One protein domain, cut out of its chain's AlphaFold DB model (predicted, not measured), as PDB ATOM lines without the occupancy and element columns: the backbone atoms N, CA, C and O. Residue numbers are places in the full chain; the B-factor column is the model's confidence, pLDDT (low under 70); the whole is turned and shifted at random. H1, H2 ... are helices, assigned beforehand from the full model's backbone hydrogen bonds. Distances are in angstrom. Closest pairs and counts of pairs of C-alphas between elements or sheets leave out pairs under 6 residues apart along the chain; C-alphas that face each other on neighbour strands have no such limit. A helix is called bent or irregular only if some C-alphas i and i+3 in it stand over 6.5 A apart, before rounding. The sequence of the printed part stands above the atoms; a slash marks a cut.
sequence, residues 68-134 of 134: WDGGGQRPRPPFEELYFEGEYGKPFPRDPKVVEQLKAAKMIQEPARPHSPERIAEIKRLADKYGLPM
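Overview. This is residues 68 to 134 of the 134 residues of an uncharacterized protein of bacterium (UniProt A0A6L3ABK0). An open, drawn-out chain with three separate helices: residues 73 to 110 make one wide loop with an empty middle, H1 on one side of it and H2 on the other, and H3 makes an arm at the far end of the long axis. The start of the printed part and the link from H2 to H3 pass each other between the loop and H3, and residues 101 to 106 stick out. The printed part has 67 residues with three named helices, in the order H1, H2, H3, and no named strand; it is all helix by class, though under half of its residues, 27 of 67, are in named elements. It is extended, with a radius of gyration of the C-alphas of 17.9 A and spans of 54 by 26 by 17 A.

Arrangement. From residue 68 the backbone reaches H1, residues 79 to 82, which touches no helix. A long link of 13 residues, 83 to 95, joins it to H2, residues 96 to 104. H1 and H2 are apart, with no C-alpha of the one within 8 A of the other. Residues 101 to 106, of which 101 to 104 belong to H2, stand free, with no C-alpha 8 or more residues away along the chain within 10 A. A second long link, of 12 residues, 105 to 116, joins H2 to H3, residues 117 to 130. H2 and H3 are apart, and so are H1 and H3. In H2 and H3 every O i to N i+4 pair is within hydrogen-bond range; H1 is too short for such a pair, and its one O i to N i+3 pair is within range.

Along the chain. H1 has four residues, Phe 79 to Leu 82, and begins at C-alpha 79 at (-1.005, -26.460, 11.047). H2 has nine residues, Pro 96 to Ala 104, and is 12.4 A from first to last C-alpha, beginning at (-5.896, -36.653, 15.239). H3, the longest helix with 14 residues, goes from Pro 117 to Tyr 130 over 20.0 A and ends at C-alpha 130 at (35.695, -24.445, 24.343). No helix is bent.

Size, cuts and confidence. The outline is a rod, but only just. The two C-alphas farthest apart are those of Gly 86 and Gly 131, at 53.6 A, while those of Trp 68 and Met 134, the first and last printed, are 20.8 A apart. Residue 134 is the chain's last. The printed part has no cut, and both links between helices are long. The mean pLDDT of the printed part is 93.5, and no printed residue is under 70.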
ATOM      1  N   TRP A  68      21.219 -33.940  22.606       86.56
ATOM      2  CA  TRP A  68      20.591 -34.132  21.293       86.56
ATOM      3  C   TRP A  68      19.239 -33.423  21.138       86.56
ATOM      4  O   TRP A  68      18.812 -33.130  20.025       86.56
ATOM      5  N   ASP A  69      18.546 -33.152  22.244       85.19
ATOM      6  CA  ASP A  69      17.286 -32.416  22.211       85.19
ATOM      7  C   ASP A  69      17.491 -30.910  21.975       85.19
ATOM      8  O   ASP A  69      16.537 -30.235  21.593       85.19
ATOM      9  N   GLY A  70      18.701 -30.369  22.176       81.50
ATOM     10  CA  GLY A  70      19.027 -28.956  21.957       81.50
ATOM     11  C   GLY A  70      18.177 -27.985  22.786       81.50
ATOM     12  O   GLY A  70      18.096 -26.795  22.465       81.50
ATOM     13  N   GLY A  71      17.527 -28.474  23.849       83.69
ATOM     14  CA  GLY A  71      16.524 -27.743  24.628       83.69
ATOM     15  C   GLY A  71      15.073 -27.905  24.157       83.69
ATOM     16  O   GLY A  71      14.203 -27.302  24.783       83.69
ATOM     17  N   GLY A  72      14.814 -28.702  23.114       90.38
ATOM     18  CA  GLY A  72      13.509 -29.133  22.599       90.38
ATOM     19  C   GLY A  72      13.231 -28.716  21.145       90.38
ATOM     20  O   GLY A  72      13.976 -27.958  20.520       90.38
ATOM     21  N   GLN A  73      12.109 -29.175  20.587       91.88
ATOM     22  CA  GLN A  73      11.705 -28.841  19.218       91.88
ATOM     23  C   GLN A  73      11.265 -27.372  19.123       91.88
ATOM     24  O   GLN A  73      10.370 -26.930  19.845       91.88
ATOM     25  N   ARG A  74      11.843 -26.587  18.203       90.69
ATOM     26  CA  ARG A  74      11.395 -25.200  17.972       90.69
ATOM     27  C   ARG A  74       9.899 -25.183  17.599       90.69
ATOM     28  O   ARG A  74       9.557 -25.776  16.569       90.69
ATOM     29  N   PRO A  75       9.028 -24.470  18.340       89.62
ATOM     30  CA  PRO A  75       7.602 -24.399  18.024       89.62
ATOM     31  C   PRO A  75       7.347 -23.913  16.591       89.62
ATOM     32  O   PRO A  75       8.068 -23.051  16.076       89.62
ATOM     33  N   ARG A  76       6.333 -24.479  15.934       92.00
ATOM     34  CA  ARG A  76       5.824 -24.027  14.630       92.00
ATOM     35  C   ARG A  76       4.441 -23.393  14.815       92.00
ATOM     36  O   ARG A  76       3.756 -23.771  15.766       92.00
ATOM     37  N   PRO A  77       4.028 -22.459  13.938       93.06
ATOM     38  CA  PRO A  77       2.641 -22.009  13.900       93.06
ATOM     39  C   PRO A  77       1.670 -23.193  13.771       93.06
ATOM     40  O   PRO A  77       2.066 -24.250  13.260       93.06
ATOM     41  N   PRO A  78       0.414 -23.046  14.218       93.00
ATOM     42  CA  PRO A  78      -0.603 -24.075  14.049       93.00
ATOM     43  C   PRO A  78      -0.724 -24.534  12.589       93.00
ATOM     44  O   PRO A  78      -0.740 -23.727  11.664       93.00
ATOM     45  N   PHE A  79      -0.826 -25.847  12.377       95.06
ATOM     46  CA  PHE A  79      -1.005 -26.460  11.047       95.06
ATOM     47  C   PHE A  79      -2.143 -25.807  10.243       95.06
ATOM     48  O   PHE A  79      -1.991 -25.549   9.056       95.06
ATOM     49  N   GLU A  80      -3.259 -25.510  10.901       96.38
ATOM     50  CA  GLU A  80      -4.472 -24.945  10.308       96.38
ATOM     51  C   GLU A  80      -4.269 -23.505   9.802       96.38
ATOM     52  O   GLU A  80      -5.039 -23.029   8.975       96.38
ATOM     53  N   GLU A  81      -3.219 -22.817  10.264       96.06
ATOM     54  CA  GLU A  81      -2.816 -21.497   9.764       96.06
ATOM     55  C   GLU A  81      -1.863 -21.589   8.560       96.06
ATOM     56  O   GLU A  81      -1.689 -20.612   7.833       96.06
ATOM     57  N   LEU A  82      -1.227 -22.747   8.351       95.81
ATOM     58  CA  LEU A  82      -0.206 -22.959   7.319       95.81
ATOM     59  C   LEU A  82      -0.742 -23.687   6.082       95.81
ATOM     60  O   LEU A  82      -0.234 -23.469   4.982       95.81
ATOM     61  N   TYR A  83      -1.732 -24.562   6.254       96.75
ATOM     62  CA  TYR A  83      -2.253 -25.424   5.196       96.75
ATOM     63  C   TYR A  83      -3.735 -25.153   4.954       96.75
ATOM     64  O   TYR A  83      -4.525 -25.073   5.895       96.75
ATOM     65  N   PHE A  84      -4.114 -25.056   3.678       97.50
ATOM     66  CA  PHE A  84      -5.466 -24.699   3.252       97.50
ATOM     67  C   PHE A  84      -6.061 -25.745   2.305       97.50
ATOM     68  O   PHE A  84      -5.346 -26.352   1.506       97.50
ATOM     69  N   GLU A  85      -7.372 -25.964   2.387       97.19
ATOM     70  CA  GLU A  85      -8.087 -26.962   1.590       97.19
ATOM     71  C   GLU A  85      -8.779 -26.328   0.376       97.19
ATOM     72  O   GLU A  85      -9.817 -25.676   0.501       97.19
ATOM     73  N   GLY A  86      -8.239 -26.580  -0.818       96.94
ATOM     74  CA  GLY A  86      -8.804 -26.138  -2.098       96.94
ATOM     75  C   GLY A  86      -8.551 -24.660  -2.409       96.94
ATOM     76  O   GLY A  86      -8.089 -24.348  -3.503       96.94
ATOM     77  N   GLU A  87      -8.790 -23.767  -1.448       96.56
ATOM     78  CA  GLU A  87      -8.587 -22.322  -1.584       96.56
ATOM     79  C   GLU A  87      -7.853 -21.715  -0.381       96.56
ATOM     80  O   GLU A  87      -7.967 -22.196   0.747       96.56
ATOM     81  N   TYR A  88      -7.091 -20.640  -0.618       97.06
ATOM     82  CA  TYR A  88      -6.357 -19.933   0.433       97.06
ATOM     83  C   TYR A  88      -7.303 -19.375   1.502       97.06
ATOM     84  O   TYR A  88      -8.338 -18.791   1.187       97.06
ATOM     85  N   GLY A  89      -6.919 -19.512   2.771       96.00
ATOM     86  CA  GLY A  89      -7.693 -19.012   3.907       96.00
ATOM     87  C   GLY A  89      -8.758 -19.976   4.428       96.00
ATOM     88  O   GLY A  89      -9.260 -19.745   5.525       96.00
ATOM     89  N   LYS A  90      -9.066 -21.072   3.720       97.81
ATOM     90  CA  LYS A  90      -9.904 -22.165   4.236       97.81
ATOM     91  C   LYS A  90      -9.012 -23.221   4.906       97.81
ATOM     92  O   LYS A  90      -8.356 -23.969   4.183       97.81
ATOM     93  N   PRO A  91      -8.952 -23.312   6.248       97.88
ATOM     94  CA  PRO A  91      -7.998 -24.188   6.931       97.88
ATOM     95  C   PRO A  91      -8.156 -25.662   6.554       97.88
ATOM     96  O   PRO A  91      -9.276 -26.171   6.481       97.88
ATOM     97  N   PHE A  92      -7.036 -26.360   6.363       97.06
ATOM     98  CA  PHE A  92      -7.044 -27.806   6.160       97.06
ATOM     99  C   PHE A  92      -7.314 -28.528   7.493       97.06
ATOM    100  O   PHE A  92      -6.649 -28.231   8.491       97.06
ATOM    101  N   PRO A  93      -8.255 -29.491   7.544       95.31
ATOM    102  CA  PRO A  93      -8.580 -30.190   8.780       95.31
ATOM    103  C   PRO A  93      -7.445 -31.127   9.208       95.31
ATOM    104  O   PRO A  93      -7.002 -31.991   8.451       95.31
ATOM    105  N   ARG A  94      -6.988 -31.000  10.457       95.56
ATOM    106  CA  ARG A  94      -6.000 -31.917  11.036       95.56
ATOM    107  C   ARG A  94      -6.660 -33.215  11.488       95.56
ATOM    108  O   ARG A  94      -7.615 -33.193  12.259       95.56
ATOM    109  N   ASP A  95      -6.094 -34.346  11.073       96.88
ATOM    110  CA  ASP A  95      -6.509 -35.671  11.541       96.88
ATOM    111  C   ASP A  95      -5.781 -36.037  12.851       96.88
ATOM    112  O   ASP A  95      -4.553 -36.191  12.844       96.88
ATOM    113  N   PRO A  96      -6.498 -36.232  13.976       97.00
ATOM    114  CA  PRO A  96      -5.896 -36.653  15.239       97.00
ATOM    115  C   PRO A  96      -5.098 -37.959  15.138       97.00
ATOM    116  O   PRO A  96      -4.089 -38.108  15.820       97.00
ATOM    117  N   LYS A  97      -5.496 -38.900  14.272       98.19
ATOM    118  CA  LYS A  97      -4.781 -40.174  14.102       98.19
ATOM    119  C   LYS A  97      -3.383 -39.961  13.530       98.19
ATOM    120  O   LYS A  97      -2.442 -40.608  13.981       98.19
ATOM    121  N   VAL A  98      -3.240 -39.035  12.580       96.81
ATOM    122  CA  VAL A  98      -1.939 -38.679  11.995       96.81
ATOM    123  C   VAL A  98      -1.049 -38.012  13.042       96.81
ATOM    124  O   VAL A  98       0.135 -38.327  13.133       96.81
ATOM    125  N   VAL A  99      -1.611 -37.148  13.893       96.44
ATOM    126  CA  VAL A  99      -0.865 -36.535  15.007       96.44
ATOM    127  C   VAL A  99      -0.304 -37.603  15.942       96.44
ATOM    128  O   VAL A  99       0.881 -37.564  16.272       96.44
ATOM    129  N   GLU A 100      -1.123 -38.573  16.348       98.00
ATOM    130  CA  GLU A 100      -0.677 -39.650  17.236       98.00
ATOM    131  C   GLU A 100       0.382 -40.546  16.577       98.00
ATOM    132  O   GLU A 100       1.360 -40.917  17.226       98.00
ATOM    133  N   GLN A 101       0.272 -40.817  15.272       98.12
ATOM    134  CA  GLN A 101       1.314 -41.521  14.513       98.12
ATOM    135  C   GLN A 101       2.640 -40.744  14.489       98.12
ATOM    136  O   GLN A 101       3.698 -41.326  14.722       98.12
ATOM    137  N   LEU A 102       2.599 -39.430  14.252       96.56
ATOM    138  CA  LEU A 102       3.796 -38.585  14.217       96.56
ATOM    139  C   LEU A 102       4.460 -38.451  15.593       96.56
ATOM    140  O   LEU A 102       5.688 -38.414  15.671       96.56
ATOM    141  N   LYS A 103       3.678 -38.415  16.679       96.00
ATOM    142  CA  LYS A 103       4.206 -38.485  18.052       96.00
ATOM    143  C   LYS A 103       4.878 -39.830  18.320       96.00
ATOM    144  O   LYS A 103       6.003 -39.860  18.810       96.00
ATOM    145  N   ALA A 104       4.228 -40.937  17.951       97.06
ATOM    146  CA  ALA A 104       4.795 -42.278  18.105       97.06
ATOM    147  C   ALA A 104       6.109 -42.443  17.319       97.06
ATOM    148  O   ALA A 104       7.057 -43.049  17.813       97.06
ATOM    149  N   ALA A 105       6.196 -41.831  16.134       95.69
ATOM    150  CA  ALA A 105       7.400 -41.783  15.308       95.69
ATOM    151  C   ALA A 105       8.450 -40.750  15.772       95.69
ATOM    152  O   ALA A 105       9.473 -40.593  15.111       95.69
ATOM    153  N   LYS A 106       8.213 -40.029  16.881       91.44
ATOM    154  CA  LYS A 106       9.070 -38.944  17.401       91.44
ATOM    155  C   LYS A 106       9.326 -37.806  16.399       91.44
ATOM    156  O   LYS A 106      10.325 -37.100  16.506       91.44
ATOM    157  N   MET A 107       8.425 -37.599  15.442       92.06
ATOM    158  CA  MET A 107       8.472 -36.465  14.506       92.06
ATOM    159  C   MET A 107       7.892 -35.195  15.143       92.06
ATOM    160  O   MET A 107       8.361 -34.083  14.891       92.06
ATOM    161  N   ILE A 108       6.894 -35.371  16.011       93.62
ATOM    162  CA  ILE A 108       6.419 -34.346  16.945       93.62
ATOM    163  C   ILE A 108       7.032 -34.665  18.308       93.62
ATOM    164  O   ILE A 108       6.833 -35.764  18.827       93.62
ATOM    165  N   GLN A 109       7.785 -33.720  18.866       92.12
ATOM    166  CA  GLN A 109       8.503 -33.867  20.133       92.12
ATOM    167  C   GLN A 109       8.137 -32.737  21.102       92.12
ATOM    168  O   GLN A 109       7.422 -31.799  20.746       92.12
ATOM    169  N   GLU A 110       8.637 -32.827  22.334       91.88
ATOM    170  CA  GLU A 110       8.452 -31.779  23.334       91.88
ATOM    171  C   GLU A 110       9.030 -30.441  22.837       91.88
ATOM    172  O   GLU A 110      10.165 -30.396  22.343       91.88
ATOM    173  N   PRO A 111       8.265 -29.340  22.943       92.19
ATOM    174  CA  PRO A 111       8.701 -28.048  22.449       92.19
ATOM    175  C   PRO A 111       9.846 -27.486  23.289       92.19
ATOM    176  O   PRO A 111       9.948 -27.731  24.495       92.19
ATOM    177  N   ALA A 112      10.671 -26.659  22.650       89.88
ATOM    178  CA  ALA A 112      11.747 -25.975  23.337       89.88
ATOM    179  C   ALA A 112      11.211 -25.082  24.460       89.88
ATOM    180  O   ALA A 112      10.311 -24.271  24.226       89.88
ATOM    181  N   ARG A 113      11.773 -25.211  25.669       87.31
ATOM    182  CA  ARG A 113      11.379 -24.392  26.826       87.31
ATOM    183  C   ARG A 113      12.180 -23.088  26.840       87.31
ATOM    184  O   ARG A 113      13.397 -23.135  27.043       87.31
ATOM    185  N   PRO A 114      11.537 -21.918  26.664       84.44
ATOM    186  CA  PRO A 114      12.236 -20.643  26.761       84.44
ATOM    187  C   PRO A 114      12.897 -20.494  28.132       84.44
ATOM    188  O   PRO A 114      12.297 -20.822  29.153       84.44
ATOM    189  N   HIS A 115      14.127 -19.979  28.151       86.25
ATOM    190  CA  HIS A 115      14.867 -19.662  29.378       86.25
ATOM    191  C   HIS A 115      15.040 -20.830  30.373       86.25
ATOM    192  O   HIS A 115      15.145 -20.585  31.573       86.25
ATOM    193  N   SER A 116      15.101 -22.086  29.906       90.00
ATOM    194  CA  SER A 116      15.417 -23.234  30.777       90.00
ATOM    195  C   SER A 116      16.757 -23.017  31.509       90.00
ATOM    196  O   SER A 116      17.790 -22.853  30.847       90.00
ATOM    197  N   PRO A 117      16.773 -23.031  32.860       92.94
ATOM    198  CA  PRO A 117      18.004 -22.892  33.639       92.94
ATOM    199  C   PRO A 117      19.031 -23.982  33.329       92.94
ATOM    200  O   PRO A 117      20.227 -23.703  33.256       92.94
ATOM    201  N   GLU A 118      18.565 -25.209  33.100       90.75
ATOM    202  CA  GLU A 118      19.397 -26.367  32.775       90.75
ATOM    203  C   GLU A 118      20.100 -26.169  31.431       90.75
ATOM    204  O   GLU A 118      21.314 -26.362  31.330       90.75
ATOM    205  N   ARG A 119      19.357 -25.702  30.419       91.75
ATOM    206  CA  ARG A 119      19.898 -25.408  29.089       91.75
ATOM    207  C   ARG A 119      20.915 -24.272  29.127       91.75
ATOM    208  O   ARG A 119      21.984 -24.376  28.532       91.75
ATOM    209  N   ILE A 120      20.624 -23.206  29.870       93.19
ATOM    210  CA  ILE A 120      21.561 -22.088  30.056       93.19
ATOM    211  C   ILE A 120      22.843 -22.566  30.756       93.19
ATOM    212  O   ILE A 120      23.940 -22.172  30.361       93.19
ATOM    213  N   ALA A 121      22.729 -23.410  31.784       94.12
ATOM    214  CA  ALA A 121      23.880 -23.946  32.512       94.12
ATOM    215  C   ALA A 121      24.755 -24.857  31.635       94.12
ATOM    216  O   ALA A 121      25.981 -24.819  31.729       94.12
ATOM    217  N   GLU A 122      24.144 -25.659  30.764       93.88
ATOM    218  CA  GLU A 122      24.871 -26.441  29.767       93.88
ATOM    219  C   GLU A 122      25.623 -25.562  28.773       93.88
ATOM    220  O   GLU A 122      26.819 -25.777  28.588       93.88
ATOM    221  N   ILE A 123      24.953 -24.578  28.165       93.12
ATOM    222  CA  ILE A 123      25.580 -23.689  27.180       93.12
ATOM    223  C   ILE A 123      26.784 -22.981  27.809       93.12
ATOM    224  O   ILE A 123      27.854 -22.971  27.209       93.12
ATOM    225  N   LYS A 124      26.656 -22.490  29.051       95.19
ATOM    226  CA  LYS A 124      27.774 -21.895  29.805       95.19
ATOM    227  C   LYS A 124      28.940 -22.865  29.984       95.19
ATOM    228  O   LYS A 124      30.070 -22.528  29.660       95.19
ATOM    229  N   ARG A 125      28.668 -24.095  30.431       95.75
ATOM    230  CA  ARG A 125      29.703 -25.127  30.598       95.75
ATOM    231  C   ARG A 125      30.410 -25.448  29.278       95.75
ATOM    232  O   ARG A 125      31.613 -25.698  29.277       95.75
ATOM    233  N   LEU A 126      29.674 -25.492  28.167       95.44
ATOM    234  CA  LEU A 126      30.252 -25.716  26.842       95.44
ATOM    235  C   LEU A 126      31.091 -24.517  26.397       95.44
ATOM    236  O   LEU A 126      32.208 -24.718  25.927       95.44
ATOM    237  N   ALA A 127      30.602 -23.293  26.598       96.19
ATOM    238  CA  ALA A 127      31.354 -22.082  26.297       96.19
ATOM    239  C   ALA A 127      32.680 -22.043  27.070       96.19
ATOM    240  O   ALA A 127      33.730 -21.888  26.450       96.19
ATOM    241  N   ASP A 128      32.657 -22.327  28.376       96.88
ATOM    242  CA  ASP A 128      33.861 -22.424  29.210       96.88
ATOM    243  C   ASP A 128      34.824 -23.510  28.699       96.88
ATOM    244  O   ASP A 128      36.021 -23.272  28.545       96.88
ATOM    245  N   LYS A 129      34.304 -24.706  28.384       96.19
ATOM    246  CA  LYS A 129      35.099 -25.840  27.878       96.19
ATOM    247  C   LYS A 129      35.816 -25.520  26.563       96.19
ATOM    248  O   LYS A 129      36.928 -26.001  26.353       96.19
ATOM    249  N   TYR A 130      35.171 -24.768  25.673       95.69
ATOM    250  CA  TYR A 130      35.695 -24.445  24.343       95.69
ATOM    251  C   TYR A 130      36.327 -23.048  24.252       95.69
ATOM    252  O   TYR A 130      36.797 -22.675  23.180       95.69
ATOM    253  N   GLY A 131      36.371 -22.284  25.349       96.62
ATOM    254  CA  GLY A 131      36.912 -20.922  25.370       96.62
ATOM    255  C   GLY A 131      36.104 -19.929  24.526       96.62
ATOM    256  O   GLY A 131      36.685 -19.036  23.911       96.62
ATOM    257  N   LEU A 132      34.782 -20.108  24.451       94.50
ATOM    258  CA  LEU A 132      33.871 -19.255  23.682       94.50
ATOM    259  C   LEU A 132      33.292 -18.126  24.555       94.50
ATOM    260  O   LEU A 132      33.099 -18.323  25.756       94.50
ATOM    261  N   PRO A 133      32.979 -16.953  23.973       91.75
ATOM    262  CA  PRO A 133      32.291 -15.885  24.692       91.75
ATOM    263  C   PRO A 133      30.832 -16.263  25.007       91.75
ATOM    264  O   PRO A 133      30.195 -16.981  24.232       91.75
ATOM    265  N   MET A 134      30.310 -15.740  26.123       79.25
ATOM    266  CA  MET A 134      28.910 -15.858  26.562       79.25
ATOM    267  C   MET A 134      28.162 -14.535  26.439       79.25
ATOM    268  O   MET A 134      28.785 -13.484  26.716       79.25
TER     269      MET A 134